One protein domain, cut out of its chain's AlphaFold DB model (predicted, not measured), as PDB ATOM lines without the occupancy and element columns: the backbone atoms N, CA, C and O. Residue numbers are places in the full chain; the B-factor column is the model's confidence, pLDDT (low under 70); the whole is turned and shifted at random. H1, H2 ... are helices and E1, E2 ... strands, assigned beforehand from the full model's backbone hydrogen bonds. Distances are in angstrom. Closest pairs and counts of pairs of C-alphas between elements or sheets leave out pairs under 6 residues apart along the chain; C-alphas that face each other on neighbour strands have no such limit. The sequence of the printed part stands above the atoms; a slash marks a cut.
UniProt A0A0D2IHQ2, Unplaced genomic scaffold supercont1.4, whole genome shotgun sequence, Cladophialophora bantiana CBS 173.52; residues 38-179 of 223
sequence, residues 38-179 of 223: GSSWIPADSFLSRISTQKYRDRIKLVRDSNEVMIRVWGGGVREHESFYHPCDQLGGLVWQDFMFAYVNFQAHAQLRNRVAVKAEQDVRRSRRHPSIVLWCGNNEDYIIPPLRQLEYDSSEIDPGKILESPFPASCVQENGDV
ATOM      1  N   GLY A  38      26.830  34.275  31.979       90.81
ATOM      2  CA  GLY A  38      26.978  33.714  30.645       90.81
ATOM      3  C   GLY A  38      28.162  32.789  30.443       90.81
ATOM      4  O   GLY A  38      28.921  32.497  31.368       90.81
ATOM      5  N   SER A  39      28.330  32.383  29.190       89.06
ATOM      6  CA  SER A  39      29.393  31.494  28.731       89.06
ATOM      7  C   SER A  39      30.002  31.962  27.402       89.06
ATOM      8  O   SER A  39      29.488  32.850  26.714       89.06
ATOM      9  N   SER A  40      31.143  31.369  27.041       93.00
ATOM     10  CA  SER A  40      31.738  31.533  25.712       93.00
ATOM     11  C   SER A  40      31.248  30.432  24.775       93.00
ATOM     12  O   SER A  40      31.301  29.248  25.099       93.00
ATOM     13  N   TRP A  41      30.804  30.829  23.588       96.06
ATOM     14  CA  TRP A  41      30.403  29.951  22.503       96.06
ATOM     15  C   TRP A  41      31.561  29.713  21.540       96.06
ATOM     16  O   TRP A  41      32.167  30.652  21.018       96.06
ATOM     17  N   ILE A  42      31.807  28.436  21.264       94.81
ATOM     18  CA  ILE A  42      32.756  27.951  20.260       94.81
ATOM     19  C   ILE A  42      31.996  27.240  19.132       94.81
ATOM     20  O   ILE A  42      30.856  26.808  19.353       94.81
ATOM     21  N   PRO A  43      32.607  27.057  17.945       94.06
ATOM     22  CA  PRO A  43      31.981  26.324  16.855       94.06
ATOM     23  C   PRO A  43      31.433  24.978  17.315       94.06
ATOM     24  O   PRO A  43      32.105  24.166  17.951       94.06
ATOM     25  N   ALA A  44      30.171  24.753  16.984       91.06
ATOM     26  CA  ALA A  44      29.397  23.641  17.505       91.06
ATOM     27  C   ALA A  44      29.821  22.248  17.015       91.06
ATOM     28  O   ALA A  44      29.353  21.242  17.567       91.06
ATOM     29  N   ASP A  45      30.602  22.228  15.940       94.25
ATOM     30  CA  ASP A  45      31.107  21.075  15.212       94.25
ATOM     31  C   ASP A  45      32.351  21.523  14.430       94.25
ATOM     32  O   ASP A  45      32.415  22.669  13.975       94.25
ATOM     33  N   SER A  46      33.320  20.629  14.226       94.25
ATOM     34  CA  SER A  46      34.471  20.895  13.352       94.25
ATOM     35  C   SER A  46      34.049  21.110  11.895       94.25
ATOM     36  O   SER A  46      34.719  21.821  11.150       94.25
ATOM     37  N   PHE A  47      32.928  20.511  11.479       95.31
ATOM     38  CA  PHE A  47      32.343  20.687  10.157       95.31
ATOM     39  C   PHE A  47      31.082  21.540  10.262       95.31
ATOM     40  O   PHE A  47      29.983  21.043  10.512       95.31
ATOM     41  N   LEU A  48      31.231  22.839  10.009       92.06
ATOM     42  CA  LEU A  48      30.166  23.839  10.169       92.06
ATOM     43  C   LEU A  48      28.898  23.541   9.350       92.06
ATOM     44  O   LEU A  48      27.812  23.985   9.707       92.06
ATOM     45  N   SER A  49      29.008  22.764   8.270       93.81
ATOM     46  CA  SER A  49      27.865  22.335   7.456       93.81
ATOM     47  C   SER A  49      26.972  21.287   8.132       93.81
ATOM     48  O   SER A  49      25.853  21.068   7.677       93.81
ATOM     49  N   ARG A  50      27.433  20.631   9.208       94.69
ATOM     50  CA  ARG A  50      26.680  19.575   9.909       94.69
ATOM     51  C   ARG A  50      25.720  20.102  10.966       94.69
ATOM     52  O   ARG A  50      24.825  19.369  11.389       94.69
ATOM     53  N   ILE A  51      25.894  21.337  11.431       95.25
ATOM     54  CA  ILE A  51      24.987  21.897  12.429       95.25
ATOM     55  C   ILE A  51      23.712  22.428  11.766       95.25
ATOM     56  O   ILE A  51      23.725  23.364  10.970       95.25
ATOM     57  N   SER A  52      22.583  21.820  12.129       96.44
ATOM     58  CA  SER A  52      21.264  22.234  11.663       96.44
ATOM     59  C   SER A  52      20.747  23.459  12.421       96.44
ATOM     60  O   SER A  52      21.112  23.715  13.570       96.44
ATOM     61  N   THR A  53      19.812  24.188  11.805       96.50
ATOM     62  CA  THR A  53      19.096  25.296  12.461       96.50
ATOM     63  C   THR A  53      18.410  24.860  13.755       96.50
ATOM     64  O   THR A  53      18.452  25.591  14.742       96.50
ATOM     65  N   GLN A  54      17.829  23.656  13.780       97.12
ATOM     66  CA  GLN A  54      17.200  23.115  14.984       97.12
ATOM     67  C   GLN A  54      18.225  22.924  16.109       97.12
ATOM     68  O   GLN A  54      17.981  23.346  17.232       97.12
ATOM     69  N   LYS A  55      19.413  22.394  15.792       96.38
ATOM     70  CA  LYS A  55      20.479  22.178  16.778       96.38
ATOM     71  C   LYS A  55      21.020  23.493  17.351       96.38
ATOM     72  O   LYS A  55      21.322  23.535  18.540       96.38
ATOM     73  N   TYR A  56      21.101  24.569  16.558       97.06
ATOM     74  CA  TYR A  56      21.367  25.904  17.113       97.06
ATOM     75  C   TYR A  56      20.271  26.321  18.092       97.06
ATOM     76  O   TYR A  56      20.571  26.664  19.231       97.06
ATOM     77  N   ARG A  57      19.000  26.246  17.676       96.56
ATOM     78  CA  ARG A  57      17.865  26.651  18.513       96.56
ATOM     79  C   ARG A  57      17.815  25.887  19.835       96.56
ATOM     80  O   ARG A  57      17.601  26.512  20.867       96.56
ATOM     81  N   ASP A  58      18.039  24.578  19.810       96.69
ATOM     82  CA  ASP A  58      18.030  23.737  21.011       96.69
ATOM     83  C   ASP A  58      19.157  24.119  21.975       96.69
ATOM     84  O   ASP A  58      18.936  24.204  23.182       96.69
ATOM     85  N   ARG A  59      20.349  24.429  21.451       95.44
ATOM     86  CA  ARG A  59      21.480  24.880  22.270       95.44
ATOM     87  C   ARG A  59      21.258  26.270  22.864       95.44
ATOM     88  O   ARG A  59      21.509  26.451  24.046       95.44
ATOM     89  N   ILE A  60      20.746  27.231  22.095       96.81
ATOM     90  CA  ILE A  60      20.424  28.564  22.637       96.81
ATOM     91  C   ILE A  60      19.287  28.482  23.656       96.81
ATOM     92  O   ILE A  60      19.303  29.183  24.665       96.81
ATOM     93  N   LYS A  61      18.318  27.589  23.439       96.62
ATOM     94  CA  LYS A  61      17.290  27.316  24.438       96.62
ATOM     95  C   LYS A  61      17.902  26.756  25.725       96.62
ATOM     96  O   LYS A  61      17.527  27.218  26.790       96.62
ATOM     97  N   LEU A  62      18.861  25.835  25.634       95.56
ATOM     98  CA  LEU A  62      19.560  25.311  26.808       95.56
ATOM     99  C   LEU A  62      20.283  26.417  27.591       95.56
ATOM    100  O   LEU A  62      20.179  26.443  28.809       95.56
ATOM    101  N   VAL A  63      20.947  27.347  26.896       92.50
ATOM    102  CA  VAL A  63      21.587  28.527  27.511       92.50
ATOM    103  C   VAL A  63      20.561  29.408  28.236       92.50
ATOM    104  O   VAL A  63      20.772  29.854  29.358       92.50
ATOM    105  N   ARG A  64      19.394  29.643  27.632       92.88
ATOM    106  CA  ARG A  64      18.311  30.362  28.315       92.88
ATOM    107  C   ARG A  64      17.834  29.597  29.555       92.88
ATOM    108  O   ARG A  64      17.647  30.194  30.612       92.88
ATOM    109  N   ASP A  65      17.608  28.295  29.416       95.62
ATOM    110  CA  ASP A  65      17.084  27.439  30.481       95.62
ATOM    111  C   ASP A  65      18.114  27.267  31.628       95.62
ATOM    112  O   ASP A  65      17.720  26.960  32.754       95.62
ATOM    113  N   SER A  66      19.407  27.542  31.390       92.25
ATOM    114  CA  SER A  66      20.462  27.643  32.416       92.25
ATOM    115  C   SER A  66      20.541  29.015  33.109       92.25
ATOM    116  O   SER A  66      21.399  29.212  33.967       92.25
ATOM    117  N   ASN A  67      19.617  29.939  32.813       92.56
ATOM    118  CA  ASN A  67      19.587  31.322  33.311       92.56
ATOM    119  C   ASN A  67      20.782  32.183  32.871       92.56
ATOM    120  O   ASN A  67      21.113  33.176  33.525       92.56
ATOM    121  N   GLU A  68      21.424  31.839  31.756       91.69
ATOM    122  CA  GLU A  68      22.421  32.708  31.142       91.69
ATOM    123  C   GLU A  68      21.741  33.848  30.371       91.69
ATOM    124  O   GLU A  68      20.726  33.679  29.692       91.69
ATOM    125  N   VAL A  69      22.331  35.034  30.481       88.75
ATOM    126  CA  VAL A  69      21.846  36.283  29.881       88.75
ATOM    127  C   VAL A  69      22.719  36.699  28.700       88.75
ATOM    128  O   VAL A  69      22.230  37.357  27.782       88.75
ATOM    129  N   MET A  70      24.003  36.327  28.699       93.62
ATOM    130  CA  MET A  70      24.958  36.714  27.663       93.62
ATOM    131  C   MET A  70      25.754  35.521  27.134       93.62
ATOM    132  O   MET A  70      26.208  34.675  27.892       93.62
ATOM    133  N   ILE A  71      25.979  35.496  25.824       97.31
ATOM    134  CA  ILE A  71      26.864  34.548  25.156       97.31
ATOM    135  C   ILE A  71      27.969  35.337  24.466       97.31
ATOM    136  O   ILE A  71      27.693  36.247  23.682       97.31
ATOM    137  N   ARG A  72      29.225  34.971  24.708       96.94
ATOM    138  CA  ARG A  72      30.355  35.499  23.942       96.94
ATOM    139  C   ARG A  72      30.668  34.589  22.765       96.94
ATOM    140  O   ARG A  72      31.128  33.474  22.971       96.94
ATOM    141  N   VAL A  73      30.473  35.056  21.535       97.56
ATOM    142  CA  VAL A  73      30.971  34.359  20.341       97.56
ATOM    143  C   VAL A  73      32.475  34.598  20.261       97.56
ATOM    144  O   VAL A  73      32.912  35.705  19.946       97.56
ATOM    145  N   TRP A  74      33.247  33.566  20.592       94.44
ATOM    146  CA  TRP A  74      34.697  33.642  20.742       94.44
ATOM    147  C   TRP A  74      35.429  33.839  19.403       94.44
ATOM    148  O   TRP A  74      35.140  33.159  18.415       94.44
ATOM    149  N   GLY A  75      36.424  34.731  19.397       89.75
ATOM    150  CA  GLY A  75      37.177  35.149  18.208       89.75
ATOM    151  C   GLY A  75      38.050  34.081  17.544       89.75
ATOM    152  O   GLY A  75      38.463  34.257  16.406       89.75
ATOM    153  N   GLY A  76      38.319  32.946  18.188       86.06
ATOM    154  CA  GLY A  76      39.019  31.833  17.523       86.06
ATOM    155  C   GLY A  76      38.089  30.865  16.785       86.06
ATOM    156  O   GLY A  76      38.543  29.854  16.253       86.06
ATOM    157  N   GLY A  77      36.781  31.141  16.788       92.38
ATOM    158  CA  GLY A  77      35.767  30.354  16.102       92.38
ATOM    159  C   GLY A  77      35.406  30.913  14.728       92.38
ATOM    160  O   GLY A  77      36.257  31.222  13.896       92.38
ATOM    161  N   VAL A  78      34.100  31.015  14.479       94.25
ATOM    162  CA  VAL A  78      33.550  31.660  13.285       94.25
ATOM    163  C   VAL A  78      32.461  32.643  13.670       94.25
ATOM    164  O   VAL A  78      31.753  32.461  14.661       94.25
ATOM    165  N   ARG A  79      32.257  33.659  12.829       94.31
ATOM    166  CA  ARG A  79      31.038  34.456  12.899       94.31
ATOM    167  C   ARG A  79      29.872  33.541  12.558       94.31
ATOM    168  O   ARG A  79      29.760  33.062  11.430       94.31
ATOM    169  N   GLU A  80      29.002  33.337  13.536       96.25
ATOM    170  CA  GLU A  80      28.002  32.280  13.466       96.25
ATOM    171  C   GLU A  80      26.962  32.446  12.343       96.25
ATOM    172  O   GLU A  80      26.839  33.491  11.677       96.25
ATOM    173  N   HIS A  81      26.217  31.373  12.082       94.88
ATOM    174  CA  HIS A  81      25.099  31.416  11.143       94.88
ATOM    175  C   HIS A  81      23.922  32.241  11.704       94.88
ATOM    176  O   HIS A  81      23.769  32.414  12.905       94.88
ATOM    177  N   GLU A  82      23.021  32.707  10.836       94.19
ATOM    178  CA  GLU A  82      21.764  33.380  11.234       94.19
ATOM    179  C   GLU A  82      20.923  32.539  12.203       94.19
ATOM    180  O   GLU A  82      20.229  33.059  13.074       94.19
ATOM    181  N   SER A  83      21.042  31.218  12.074       95.62
ATOM    182  CA  SER A  83      20.405  30.233  12.944       95.62
ATOM    183  C   SER A  83      20.875  30.301  14.399       95.62
ATOM    184  O   SER A  83      20.175  29.767  15.249       95.62
ATOM    185  N   PHE A  84      22.012  30.942  14.687       97.38
ATOM    186  CA  PHE A  84      22.475  31.242  16.044       97.38
ATOM    187  C   PHE A  84      21.845  32.538  16.574       97.38
ATOM    188  O   PHE A  84      21.198  32.525  17.618       97.38
ATOM    189  N   TYR A  85      21.973  33.647  15.836       97.69
ATOM    190  CA  TYR A  85      21.522  34.959  16.321       97.69
ATOM    191  C   TYR A  85      20.000  35.072  16.404       97.69
ATOM    192  O   TYR A  85      19.487  35.754  17.284       97.69
ATOM    193  N   HIS A  86      19.258  34.409  15.512       96.69
ATOM    194  CA  HIS A  86      17.801  34.532  15.492       96.69
ATOM    195  C   HIS A  86      17.138  33.962  16.762       96.69
ATOM    196  O   HIS A  86      16.313  34.658  17.352       96.69
ATOM    197  N   PRO A  87      17.512  32.766  17.264       96.81
ATOM    198  CA  PRO A  87      17.110  32.330  18.598       96.81
ATOM    199  C   PRO A  87      17.559  33.270  19.721       96.81
ATOM    200  O   PRO A  87      16.764  33.501  20.624       96.81
ATOM    201  N   CYS A  88      18.771  33.839  19.671       97.69
ATOM    202  CA  CYS A  88      19.211  34.815  20.679       97.69
ATOM    203  C   CYS A  88      18.283  36.039  20.709       97.69
ATOM    204  O   CYS A  88      17.806  36.417  21.775       97.69
ATOM    205  N   ASP A  89      17.945  36.594  19.540       97.44
ATOM    206  CA  ASP A  89      17.004  37.711  19.413       97.44
ATOM    207  C   ASP A  89      15.612  37.365  19.971       97.44
ATOM    208  O   ASP A  89      14.995  38.183  20.648       97.44
ATOM    209  N   GLN A  90      15.107  36.162  19.674       96.06
ATOM    210  CA  GLN A  90      13.766  35.719  20.075       96.06
ATOM    211  C   GLN A  90      13.662  35.378  21.564       96.06
ATOM    212  O   GLN A  90      12.611  35.574  22.169       96.06
ATOM    213  N   LEU A  91      14.724  34.812  22.137       95.38
ATOM    214  CA  LEU A  91      14.751  34.318  23.514       95.38
ATOM    215  C   LEU A  91      15.298  35.353  24.504       95.38
ATOM    216  O   LEU A  91      15.226  35.117  25.707       95.38
ATOM    217  N   GLY A  92      15.804  36.489  24.013       93.44
ATOM    218  CA  GLY A  92      16.338  37.573  24.839       93.44
ATOM    219  C   GLY A  92      17.788  37.369  25.286       93.44
ATOM    220  O   GLY A  92      18.203  37.983  26.264       93.44
ATOM    221  N   GLY A  93      18.554  36.526  24.591       94.44
ATOM    222  CA  GLY A  93      19.981  36.334  24.854       94.44
ATOM    223  C   GLY A  93      20.815  37.474  24.272       94.44
ATOM    224  O   GLY A  93      20.670  37.823  23.098       94.44
ATOM    225  N   LEU A  94      21.703  38.050  25.080       96.81
ATOM    226  CA  LEU A  94      22.665  39.059  24.642       96.81
ATOM    227  C   LEU A  94      23.897  38.384  24.035       96.81
ATOM    228  O   LEU A  94      24.323  37.325  24.484       96.81
ATOM    229  N   VAL A  95      24.495  39.006  23.026       98.19
ATOM    230  CA  VAL A  95      25.672  38.490  22.327       98.19
ATOM    231  C   VAL A  95      26.811  39.497  22.406       98.19
ATOM    232  O   VAL A  95      26.694  40.631  21.937       98.19
ATOM    233  N   TRP A  96      27.929  39.062  22.976       96.50
ATOM    234  CA  TRP A  96      29.235  39.689  22.805       96.50
ATOM    235  C   TRP A  96      29.873  39.060  21.568       96.50
ATOM    236  O   TRP A  96      30.130  37.857  21.552       96.50
ATOM    237  N   GLN A  97      30.125  39.848  20.525       96.69
ATOM    238  CA  GLN A  97      30.667  39.354  19.262       96.69
ATOM    239  C   GLN A  97      32.128  39.763  19.098       96.69
ATOM    240  O   GLN A  97      32.414  40.929  18.830       96.69
ATOM    241  N   ASP A  98      33.046  38.806  19.181       93.56
ATOM    242  CA  ASP A  98      34.426  39.047  18.762       93.56
ATOM    243  C   ASP A  98      34.512  39.126  17.226       93.56
ATOM    244  O   ASP A  98      33.744  38.474  16.508       93.56
ATOM    245  N   PHE A  99      35.474  39.874  16.693       89.38
ATOM    246  CA  PHE A  99      36.025  39.586  15.371       89.38
ATOM    247  C   PHE A  99      36.917  38.346  15.448       89.38
ATOM    248  O   PHE A  99      37.378  37.958  16.519       89.38
ATOM    249  N   MET A 100      37.115  37.676  14.310       90.31
ATOM    250  CA  MET A 100      37.721  36.341  14.275       90.31
ATOM    251  C   MET A 100      39.257  36.380  14.370       90.31
ATOM    252  O   MET A 100      39.959  35.918  13.470       90.31
ATOM    253  N   PHE A 101      39.756  36.986  15.448       82.88
ATOM    254  CA  PHE A 101      41.160  37.101  15.820       82.88
ATOM    255  C   PHE A 101      41.341  36.586  17.245       82.88
ATOM    256  O   PHE A 101      40.603  36.984  18.150       82.88
ATOM    257  N   ALA A 102      42.292  35.676  17.444       74.75
ATOM    258  CA  ALA A 102      42.557  35.098  18.753       74.75
ATOM    259  C   ALA A 102      43.996  34.601  18.883       74.75
ATOM    260  O   ALA A 102      44.453  33.819  18.045       74.75
ATOM    261  N   TYR A 103      44.643  34.969  19.989       63.34
ATOM    262  CA  TYR A 103      45.950  34.462  20.418       63.34
ATOM    263  C   TYR A 103      47.073  34.629  19.388       63.34
ATOM    264  O   TYR A 103      47.988  33.800  19.321       63.34
ATOM    265  N   VAL A 104      47.031  35.671  18.558       65.19
ATOM    266  CA  VAL A 104      48.023  35.824  17.491       65.19
ATOM    267  C   VAL A 104      48.349  37.287  17.209       65.19
ATOM    268  O   VAL A 104      47.482  38.143  17.088       65.19
ATOM    269  N   ASN A 105      49.644  37.567  17.058       63.22
ATOM    270  CA  ASN A 105      50.116  38.855  16.570       63.22
ATOM    271  C   ASN A 105      50.130  38.817  15.037       63.22
ATOM    272  O   ASN A 105      50.964  38.133  14.434       63.22
ATOM    273  N   PHE A 106      49.187  39.510  14.405       63.31
ATOM    274  CA  PHE A 106      49.176  39.651  12.955       63.31
ATOM    275  C   PHE A 106      50.146  40.743  12.519       63.31
ATOM    276  O   PHE A 106      50.100  41.871  13.006       63.31
ATOM    277  N   GLN A 107      50.956  40.444  11.506       60.28
ATOM    278  CA  GLN A 107      51.646  41.494  10.770       60.28
ATOM    279  C   GLN A 107      50.600  42.324  10.032       60.28
ATOM    280  O   GLN A 107      50.012  41.871   9.049       60.28
ATOM    281  N   ALA A 108      50.347  43.538  10.511       66.31
ATOM    282  CA  ALA A 108      49.302  44.407   9.991       66.31
ATOM    283  C   ALA A 108      49.707  45.065   8.664       66.31
ATOM    284  O   ALA A 108      49.534  46.264   8.512       66.31
ATOM    285  N   HIS A 109      50.248  44.326   7.692       68.00
ATOM    286  CA  HIS A 109      50.581  44.860   6.370       68.00
ATOM    287  C   HIS A 109      49.312  45.312   5.624       68.00
ATOM    288  O   HIS A 109      48.222  44.767   5.833       68.00
ATOM    289  N   ALA A 110      49.434  46.288   4.718       70.88
ATOM    290  CA  ALA A 110      48.283  46.961   4.099       70.88
ATOM    291  C   ALA A 110      47.272  45.997   3.456       70.88
ATOM    292  O   ALA A 110      46.063  46.140   3.628       70.88
ATOM    293  N   GLN A 111      47.759  44.955   2.775       73.94
ATOM    294  CA  GLN A 111      46.890  43.941   2.171       73.94
ATOM    295  C   GLN A 111      46.052  43.181   3.209       73.94
ATOM    296  O   GLN A 111      44.875  42.924   2.958       73.94
ATOM    297  N   LEU A 112      46.628  42.816   4.362       71.50
ATOM    298  CA  LEU A 112      45.879  42.145   5.422       71.50
ATOM    299  C   LEU A 112      44.868  43.108   6.033       71.50
ATOM    300  O   LEU A 112      43.698  42.749   6.104       71.50
ATOM    301  N   ARG A 113      45.276  44.338   6.371       74.69
ATOM    302  CA  ARG A 113      44.363  45.363   6.906       74.69
ATOM    303  C   ARG A 113      43.158  45.576   5.993       74.69
ATOM    304  O   ARG A 113      42.032  45.540   6.468       74.69
ATOM    305  N   ASN A 114      43.374  45.678   4.681       73.88
ATOM    306  CA  ASN A 114      42.288  45.832   3.709       73.88
ATOM    307  C   ASN A 114      41.354  44.612   3.683       73.88
ATOM    308  O   ASN A 114      40.134  44.763   3.663       73.88
ATOM    309  N   ARG A 115      41.899  43.389   3.726       78.00
ATOM    310  CA  ARG A 115      41.085  42.160   3.777       78.00
ATOM    311  C   ARG A 115      40.275  42.064   5.065       78.00
ATOM    312  O   ARG A 115      39.101  41.699   5.017       78.00
ATOM    313  N   VAL A 116      40.896  42.396   6.193       82.81
ATOM    314  CA  VAL A 116      40.239  42.473   7.499       82.81
ATOM    315  C   VAL A 116      39.140  43.523   7.466       82.81
ATOM    316  O   VAL A 116      38.033  43.240   7.916       82.81
ATOM    317  N   ALA A 117      39.404  44.678   6.853       77.56
ATOM    318  CA  ALA A 117      38.442  45.758   6.786       77.56
ATOM    319  C   ALA A 117      37.180  45.370   6.016       77.56
ATOM    320  O   ALA A 117      36.071  45.451   6.544       77.56
ATOM    321  N   VAL A 118      37.366  44.815   4.818       80.69
ATOM    322  CA  VAL A 118      36.271  44.284   3.999       80.69
ATOM    323  C   VAL A 118      35.488  43.210   4.758       80.69
ATOM    324  O   VAL A 118      34.256  43.210   4.754       80.69
ATOM    325  N   LYS A 119      36.180  42.287   5.434       84.44
ATOM    326  CA  LYS A 119      35.531  41.201   6.176       84.44
ATOM    327  C   LYS A 119      34.722  41.719   7.368       84.44
ATOM    328  O   LYS A 119      33.580  41.295   7.558       84.44
ATOM    329  N   ALA A 120      35.285  42.641   8.143       84.56
ATOM    330  CA  ALA A 120      34.615  43.254   9.282       84.56
ATOM    331  C   ALA A 120      33.374  44.040   8.840       84.56
ATOM    332  O   ALA A 120      32.297  43.853   9.404       84.56
ATOM    333  N   GLU A 121      33.483  44.834   7.773       81.62
ATOM    334  CA  GLU A 121      32.361  45.562   7.177       81.62
ATOM    335  C   GLU A 121      31.233  44.613   6.745       81.62
ATOM    336  O   GLU A 121      30.061  44.846   7.055       81.62
ATOM    337  N   GLN A 122      31.572  43.507   6.073       84.88
ATOM    338  CA  GLN A 122      30.604  42.490   5.654       84.88
ATOM    339  C   GLN A 122      29.892  41.837   6.845       84.88
ATOM    340  O   GLN A 122      28.667  41.677   6.820       84.88
ATOM    341  N   ASP A 123      30.638  41.463   7.885       87.50
ATOM    342  CA  ASP A 123      30.072  40.817   9.067       87.50
ATOM    343  C   ASP A 123      29.194  41.777   9.873       87.50
ATOM    344  O   ASP A 123      28.055  41.429  10.194       87.50
ATOM    345  N   VAL A 124      29.646  43.012  10.102       87.69
ATOM    346  CA  VAL A 124      28.845  44.043  10.775       87.69
ATOM    347  C   VAL A 124      27.584  44.345   9.970       87.69
ATOM    348  O   VAL A 124      26.485  44.325  10.524       87.69
ATOM    349  N   ARG A 125      27.674  44.564   8.651       86.25
ATOM    350  CA  ARG A 125      26.488  44.844   7.819       86.25
ATOM    351  C   ARG A 125      25.460  43.728   7.850       86.25
ATOM    352  O   ARG A 125      24.258  44.014   7.857       86.25
ATOM    353  N   ARG A 126      25.912  42.475   7.840       88.81
ATOM    354  CA  ARG A 126      25.022  41.315   7.885       88.81
ATOM    355  C   ARG A 126      24.339  41.188   9.245       88.81
ATOM    356  O   ARG A 126      23.135  40.932   9.283       88.81
ATOM    357  N   SER A 127      25.084  41.422  10.320       90.06
ATOM    358  CA  SER A 127      24.648  41.097  11.675       90.06
ATOM    359  C   SER A 127      24.059  42.272  12.467       90.06
ATOM    360  O   SER A 127      23.318  42.043  13.416       90.06
ATOM    361  N   ARG A 128      24.288  43.534  12.070       87.00
ATOM    362  CA  ARG A 128      23.856  44.746  12.814       87.00
ATOM    363  C   ARG A 128      22.357  44.858  13.105       87.00
ATOM    364  O   ARG A 128      21.950  45.679  13.916       87.00
ATOM    365  N   ARG A 129      21.524  44.080  12.410       90.81
ATOM    366  CA  ARG A 129      20.070  44.041  12.628       90.81
ATOM    367  C   ARG A 129      19.655  43.183  13.824       90.81
ATOM    368  O   ARG A 129      18.499  43.270  14.222       90.81
ATOM    369  N   HIS A 130      20.554  42.346  14.343       96.25
ATOM    370  CA  HIS A 130      20.290  41.481  15.486       96.25
ATOM    371  C   HIS A 130      20.341  42.299  16.778       96.25
ATOM    372  O   HIS A 130      21.424  42.746  17.172       96.25
ATOM    373  N   PRO A 131      19.203  42.527  17.459       95.62
ATOM    374  CA  PRO A 131      19.196  43.198  18.752       95.62
ATOM    375  C   PRO A 131      19.886  42.385  19.859       95.62
ATOM    376  O   PRO A 131      20.139  42.933  20.925       95.62
ATOM    377  N   SER A 132      20.208  41.109  19.647       97.56
ATOM    378  CA  SER A 132      21.029  40.351  20.592       97.56
ATOM    379  C   SER A 132      22.461  40.893  20.698       97.56
ATOM    380  O   SER A 132      22.998  40.953  21.800       97.56
ATOM    381  N   ILE A 133      23.083  41.363  19.610       96.75
ATOM    382  CA  ILE A 133      24.505  41.768  19.609       96.75
ATOM    383  C   ILE A 133      24.708  43.081  20.369       96.75
ATOM    384  O   ILE A 133      24.361  44.146  19.872       96.75
ATOM    385  N   VAL A 134      25.264  43.046  21.578       94.62
ATOM    386  CA  VAL A 134      25.460  44.223  22.452       94.62
ATOM    387  C   VAL A 134      26.872  44.798  22.412       94.62
ATOM    388  O   VAL A 134      27.059  45.945  22.806       94.62
ATOM    389  N   LEU A 135      27.851  44.029  21.943       90.69
ATOM    390  CA  LEU A 135      29.245  44.449  21.883       90.69
ATOM    391  C   LEU A 135      29.924  43.851  20.652       90.69
ATOM    392  O   LEU A 135      29.702  42.685  20.329       90.69
ATOM    393  N   TRP A 136      30.770  44.658  20.017       87.31
ATOM    394  CA  TRP A 136      31.771  44.216  19.053       87.31
ATOM    395  C   TRP A 136      33.135  44.290  19.730       87.31
ATOM    396  O   TRP A 136      33.504  45.351  20.228       87.31
ATOM    397  N   CYS A 137      33.857  43.177  19.776       83.88
ATOM    398  CA  CYS A 137      35.172  43.081  20.396       83.88
ATOM    399  C   CYS A 137      36.232  42.810  19.330       83.88
ATOM    400  O   CYS A 137      36.027  41.981  18.447       83.88
ATOM    401  N   GLY A 138      37.356  43.522  19.403       77.62
ATOM    402  CA  GLY A 138      38.398  43.483  18.377       77.62
ATOM    403  C   GLY A 138      39.045  42.113  18.205       77.62
ATOM    404  O   GLY A 138      39.264  41.671  17.083       77.62
ATOM    405  N   ASN A 139      39.344  41.442  19.314       78.56
ATOM    406  CA  ASN A 139      40.051  40.167  19.320       78.56
ATOM    407  C   ASN A 139      39.834  39.401  20.630       78.56
ATOM    408  O   ASN A 139      39.131  39.859  21.537       78.56
ATOM    409  N   ASN A 140      40.474  38.239  20.721       78.56
ATOM    410  CA  ASN A 140      40.672  37.493  21.949       78.56
ATOM    411  C   ASN A 140      42.154  37.501  22.358       78.56
ATOM    412  O   ASN A 140      42.965  36.798  21.757       78.56
ATOM    413  N   GLU A 141      42.444  38.165  23.472       69.00
ATOM    414  CA  GLU A 141      43.693  38.074  24.244       69.00
ATOM    415  C   GLU A 141      44.971  38.483  23.511       69.00
ATOM    416  O   GLU A 141      46.059  38.242  24.020       69.00
ATOM    417  N   ASP A 142      44.902  39.160  22.365       65.88
ATOM    418  CA  ASP A 142      46.128  39.481  21.625       65.88
ATOM    419  C   ASP A 142      47.049  40.423  22.430       65.88
ATOM    420  O   ASP A 142      48.272  40.324  22.343       65.88
ATOM    421  N   TYR A 143      46.491  41.273  23.298       64.56
ATOM    422  CA  TYR A 143      47.255  42.196  24.152       64.56
ATOM    423  C   TYR A 143      47.982  41.521  25.325       64.56
ATOM    424  O   TYR A 143      48.785  42.166  25.998       64.56
ATOM    425  N   ILE A 144      47.771  40.219  25.556       62.44
ATOM    426  CA  ILE A 144      48.621  39.447  26.474       62.44
ATOM    427  C   ILE A 144      49.980  39.118  25.838       62.44
ATOM    428  O   ILE A 144      50.939  38.784  26.532       62.44
ATOM    429  N   ILE A 145      50.091  39.212  24.508       60.88
ATOM    430  CA  ILE A 145      51.291  38.808  23.774       60.88
ATOM    431  C   ILE A 145      52.486  39.717  24.083       60.88
ATOM    432  O   ILE A 145      53.546  39.155  24.368       60.88
ATOM    433  N   PRO A 146      52.378  41.065  24.072       62.41
ATOM    434  CA  PRO A 146      53.517  41.924  24.376       62.41
ATOM    435  C   PRO A 146      54.217  41.612  25.705       62.41
ATOM    436  O   PRO A 146      55.417  41.331  25.659       62.41
ATOM    437  N   PRO A 147      53.529  41.531  26.865       57.91
ATOM    438  CA  PRO A 147      54.207  41.200  28.117       57.91
ATOM    439  C   PRO A 147      54.778  39.773  28.123       57.91
ATOM    440  O   PRO A 147      55.887  39.565  28.613       57.91
ATOM    441  N   LEU A 148      54.090  38.787  27.530       60.47
ATOM    442  CA  LEU A 148      54.589  37.402  27.459       60.47
ATOM    443  C   LEU A 148      55.827  37.246  26.569       60.47
ATOM    444  O   LEU A 148      56.647  36.354  26.789       60.47
ATOM    445  N   ARG A 149      55.941  38.075  25.532       61.03
ATOM    446  CA  ARG A 149      57.026  38.036  24.544       61.03
ATOM    447  C   ARG A 149      58.081  39.118  24.774       61.03
ATOM    448  O   ARG A 149      59.003  39.197  23.970       61.03
ATOM    449  N   GLN A 150      57.960  39.902  25.850       68.56
ATOM    450  CA  GLN A 150      58.834  41.038  26.168       68.56
ATOM    451  C   GLN A 150      58.922  42.044  25.007       68.56
ATOM    452  O   GLN A 150      59.995  42.548  24.686       68.56
ATOM    453  N   LEU A 151      57.791  42.297  24.342       67.12
ATOM    454  CA  LEU A 151      57.688  43.313  23.296       67.12
ATOM    455  C   LEU A 151      57.366  44.661  23.936       67.12
ATOM    456  O   LEU A 151      56.512  44.742  24.820       67.12
ATOM    457  N   GLU A 152      58.007  45.719  23.451       71.12
ATOM    458  CA  GLU A 152      57.626  47.085  23.795       71.12
ATOM    459  C   GLU A 152      56.237  47.390  23.220       71.12
ATOM    460  O   GLU A 152      55.999  47.244  22.021       71.12
ATOM    461  N   TYR A 153      55.300  47.778  24.082       69.06
ATOM    462  CA  TYR A 153      53.940  48.132  23.696       69.06
ATOM    463  C   TYR A 153      53.475  49.331  24.519       69.06
ATOM    464  O   TYR A 153      53.428  49.263  25.747       69.06
ATOM    465  N   ASP A 154      53.130  50.414  23.827       72.81
ATOM    466  CA  ASP A 154      52.527  51.607  24.414       72.81
ATOM    467  C   ASP A 154      51.032  51.625  24.088       72.81
ATOM    468  O   ASP A 154      50.626  51.885  22.955       72.81
ATOM    469  N   SER A 155      50.198  51.344  25.088       66.69
ATOM    470  CA  SER A 155      48.739  51.361  24.941       66.69
ATOM    471  C   SER A 155      48.149  52.762  24.778       66.69
ATOM    472  O   SER A 155      46.960  52.882  24.492       66.69
ATOM    473  N   SER A 156      48.937  53.812  25.026       70.06
ATOM    474  CA  SER A 156      48.517  55.206  24.873       70.06
ATOM    475  C   SER A 156      48.818  55.779  23.487       70.06
ATOM    476  O   SER A 156      48.297  56.843  23.149       70.06
ATOM    477  N   GLU A 157      49.613  55.076  22.674       75.31
ATOM    478  CA  GLU A 157      49.946  55.516  21.324       75.31
ATOM    479  C   GLU A 157      48.739  55.346  20.392       75.31
ATOM    480  O   GLU A 157      48.138  54.274  20.287       75.31
ATOM    481  N   ILE A 158      48.387  56.435  19.712       69.56
ATOM    482  CA  ILE A 158      47.220  56.531  18.826       69.56
ATOM    483  C   ILE A 158      47.605  56.936  17.402       69.56
ATOM    484  O   ILE A 158      46.745  56.928  16.522       69.56
ATOM    485  N   ASP A 159      48.872  57.287  17.157       73.69
ATOM    486  CA  ASP A 159      49.374  57.602  15.823       73.69
ATOM    487  C   ASP A 159      49.465  56.328  14.959       73.69
ATOM    488  O   ASP A 159      50.232  55.411  15.275       73.69
ATOM    489  N   PRO A 160      48.731  56.249  13.834       66.56
ATOM    490  CA  PRO A 160      48.724  55.054  12.996       66.56
ATOM    491  C   PRO A 160      50.099  54.693  12.422       66.56
ATOM    492  O   PRO A 160      50.409  53.512  12.281       66.56
ATOM    493  N   GLY A 161      50.931  55.683  12.086       72.62
ATOM    494  CA  GLY A 161      52.267  55.451  11.538       72.62
ATOM    495  C   GLY A 161      53.177  54.782  12.561       72.62
ATOM    496  O   GLY A 161      53.755  53.732  12.284       72.62
ATOM    497  N   LYS A 162      53.216  55.322  13.781       73.75
ATOM    498  CA  LYS A 162      54.007  54.753  14.878       73.75
ATOM    499  C   LYS A 162      53.508  53.385  15.322       73.75
ATOM    500  O   LYS A 162      54.314  52.506  15.615       73.75
ATOM    501  N   ILE A 163      52.191  53.166  15.331       70.81
ATOM    502  CA  ILE A 163      51.635  51.845  15.645       70.81
ATOM    503  C   ILE A 163      52.086  50.811  14.606       70.81
ATOM    504  O   ILE A 163      52.436  49.695  14.986       70.81
ATOM    505  N   LEU A 164      52.110  51.154  13.312       68.81
ATOM    506  CA  LEU A 164      52.565  50.236  12.256       68.81
ATOM    507  C   LEU A 164      54.042  49.872  12.362       68.81
ATOM    508  O   LEU A 164      54.417  48.764  11.984       68.81
ATOM    509  N   GLU A 165      54.859  50.793  12.858       73.94
ATOM    510  CA  GLU A 165      56.282  50.562  13.100       73.94
ATOM    511  C   GLU A 165      56.544  49.822  14.421       73.94
ATOM    512  O   GLU A 165      57.647  49.314  14.636       73.94
ATOM    513  N   SER A 166      55.535  49.712  15.290       69.88
ATOM    514  CA  SER A 166      55.647  49.006  16.564       69.88
ATOM    515  C   SER A 166      55.786  47.486  16.371       69.88
ATOM    516  O   SER A 166      55.288  46.913  15.395       69.88
ATOM    517  N   PRO A 167      56.385  46.771  17.340       65.50
ATOM    518  CA  PRO A 167      56.428  45.309  17.323       65.50
ATOM    519  C   PRO A 167      55.043  44.658  17.545       65.50
ATOM    520  O   PRO A 167      54.921  43.428  17.476       65.50
ATOM    521  N   PHE A 168      53.998  45.457  17.795       63.81
ATOM    522  CA  PHE A 168      52.624  45.010  18.011       63.81
ATOM    523  C   PHE A 168      51.602  45.927  17.297       63.81
ATOM    524  O   PHE A 168      50.845  46.655  17.940       63.81
ATOM    525  N   PRO A 169      51.528  45.888  15.952       55.00
ATOM    526  CA  PRO A 169      50.766  46.850  15.150       55.00
ATOM    527  C   PRO A 169      49.246  46.596  15.123       55.00
ATOM    528  O   PRO A 169      48.532  47.149  14.283       55.00
ATOM    529  N   ALA A 170      48.732  45.754  16.025       55.69
ATOM    530  CA  ALA A 170      47.339  45.306  16.065       55.69
ATOM    531  C   ALA A 170      46.311  46.433  16.326       55.69
ATOM    532  O   ALA A 170      45.106  46.199  16.204       55.69
ATOM    533  N   SER A 171      46.768  47.649  16.651       47.81
ATOM    534  CA  SER A 171      45.943  48.844  16.878       47.81
ATOM    535  C   SER A 171      45.877  49.826  15.692       47.81
ATOM    536  O   SER A 171      45.133  50.801  15.776       47.81
ATOM    537  N   CYS A 172      46.590  49.609  14.572       36.62
ATOM    538  CA  CYS A 172      46.613  50.601  13.486       36.62
ATOM    539  C   CYS A 172      45.427  50.465  12.516       36.62
ATOM    540  O   CYS A 172      45.286  49.462  11.811       36.62
ATOM    541  N   VAL A 173      44.690  51.565  12.333       40.19
ATOM    542  CA  VAL A 173      43.798  51.802  11.187       40.19
ATOM    543  C   VAL A 173      44.416  52.900  10.319       40.19
ATOM    544  O   VAL A 173      44.613  54.014  10.790       40.19
ATOM    545  N   GLN A 174      44.740  52.607   9.055       36.12
ATOM    546  CA  GLN A 174      45.132  53.655   8.103       36.12
ATOM    547  C   GLN A 174      43.907  54.122   7.323       36.12
ATOM    548  O   GLN A 174      43.226  53.303   6.707       36.12
ATOM    549  N   GLU A 175      43.653  55.431   7.333       34.16
ATOM    550  CA  GLU A 175      42.526  56.035   6.618       34.16
ATOM    551  C   GLU A 175      42.787  56.286   5.129       34.16
ATOM    552  O   GLU A 175      41.821  56.397   4.394       34.16
ATOM    553  N   ASN A 176      44.030  56.326   4.649       41.97
ATOM    554  CA  ASN A 176      44.399  56.419   3.228       41.97
ATOM    555  C   ASN A 176      45.907  56.134   3.112       41.97
ATOM    556  O   ASN A 176      46.651  56.583   3.983       41.97
ATOM    557  N   GLY A 177      46.400  55.463   2.062       36.88
ATOM    558  CA  GLY A 177      47.855  55.452   1.848       36.88
ATOM    559  C   GLY A 177      48.420  54.437   0.863       36.88
ATOM    560  O   GLY A 177      48.289  53.231   1.045       36.88
ATOM    561  N   ASP A 178      49.087  54.982  -0.150       39.09
ATOM    562  CA  ASP A 178      50.029  54.356  -1.078       39.09
ATOM    563  C   ASP A 178      51.114  53.518  -0.358       39.09
ATOM    564  O   ASP A 178      51.536  53.832   0.752       39.09
ATOM    565  N   VAL A 179      51.544  52.427  -0.997       40.69
ATOM    566  CA  VAL A 179      52.361  51.330  -0.432       40.69
ATOM    567  C   VAL A 179      53.721  51.179  -1.121       40.69
ATOM    568  O   VAL A 179      54.355  50.127  -1.039       40.69
TER     569      VAL A 179
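AT A GLANCE: This is residues 38 to 179 of the 223 residues of an uncharacterized protein of Cladophialophora bantiana CBS 173.52 (UniProt A0A0D2IHQ2). A small, twisted sheet of four parallel strands, with H1 and H2 side by side near the ends where the strands begin, makes one end of this model. The long helix H3 runs from the other end back toward the sheet, and that other end is loose, made of H4, H5 and residues 166 to 179, with H4 and H5 apart. The printed part has 142 residues, with five named helices and four named strands in the order E1 H1 E2 H2 E3 H3 E4 H4 H5, and the class is mixed. The sheet runs E1 E2 E3 E4. The whole is only just compact, close to loose, with a radius of gyration of the C-alphas of 17.4 A, and only just elongated, spanning 48 by 32 by 27 A.

HOW THE PARTS SIT: Start at E1, residues 38 to 41, an edge strand parallel to E2, residues 70 to 73, at 19 degrees; N 41 and O 72 are 2.7 A apart, within hydrogen-bond range. E3, residues 94 to 98, is parallel to E2 at 23 degrees, with N 71 and O 94 at 2.8 A. E4, residues 133 to 137, the other edge strand, is parallel to E3 at 22 degrees, with N 134 and O 95 at 2.8 A. H1, residues 53 to 65, and H2, residues 82 to 91, each only graze the sheet. They touch, their closest C-alphas being those of Thr 53 and Ser 83 at 5.1 A, and run the same way at a shallow tilt of 34 degrees, only just short of steep. H3, residues 110 to 127, is only just not on the sheet, with 4 pairs of C-alphas within 10 A. E1, H1, E2, then E2, H2, E3, then E3, H3, E4 are strand-helix-strand units, two parallel neighbour strands with a helix between, each with a right-handed crossover. H4, residues 142 to 149, and H5, residues 160 to 165, are not on the sheet and touch no helix. Every O i to N i+4 pair is within hydrogen-bond range in H1, H3 and H5, against 5 of 6 in H2 and 2 of 4 in H4.

IN THESE COORDINATES: Find C-alpha 38 at (26.978, 33.714, 30.645), where E1 begins. H1 is 18.3 A long and H2 14.2 A. Find C-alpha 110 at (48.283, 46.961, 4.099); from there H3 runs 25.5 A to C-alpha 127. H5 ends at C-alpha 165, (56.282, 50.562, 13.100).

THE WHOLE: The C-alphas of Asp 65 and Asp 178, the two farthest apart, are 53.0 A apart. The printed part has no cut. The links E1 to H1 and E3 to H3 are long. Mean pLDDT of the printed part is 81.3, and residues 103 to 109, 141 to 151 and 166 to 179 are among those under 70.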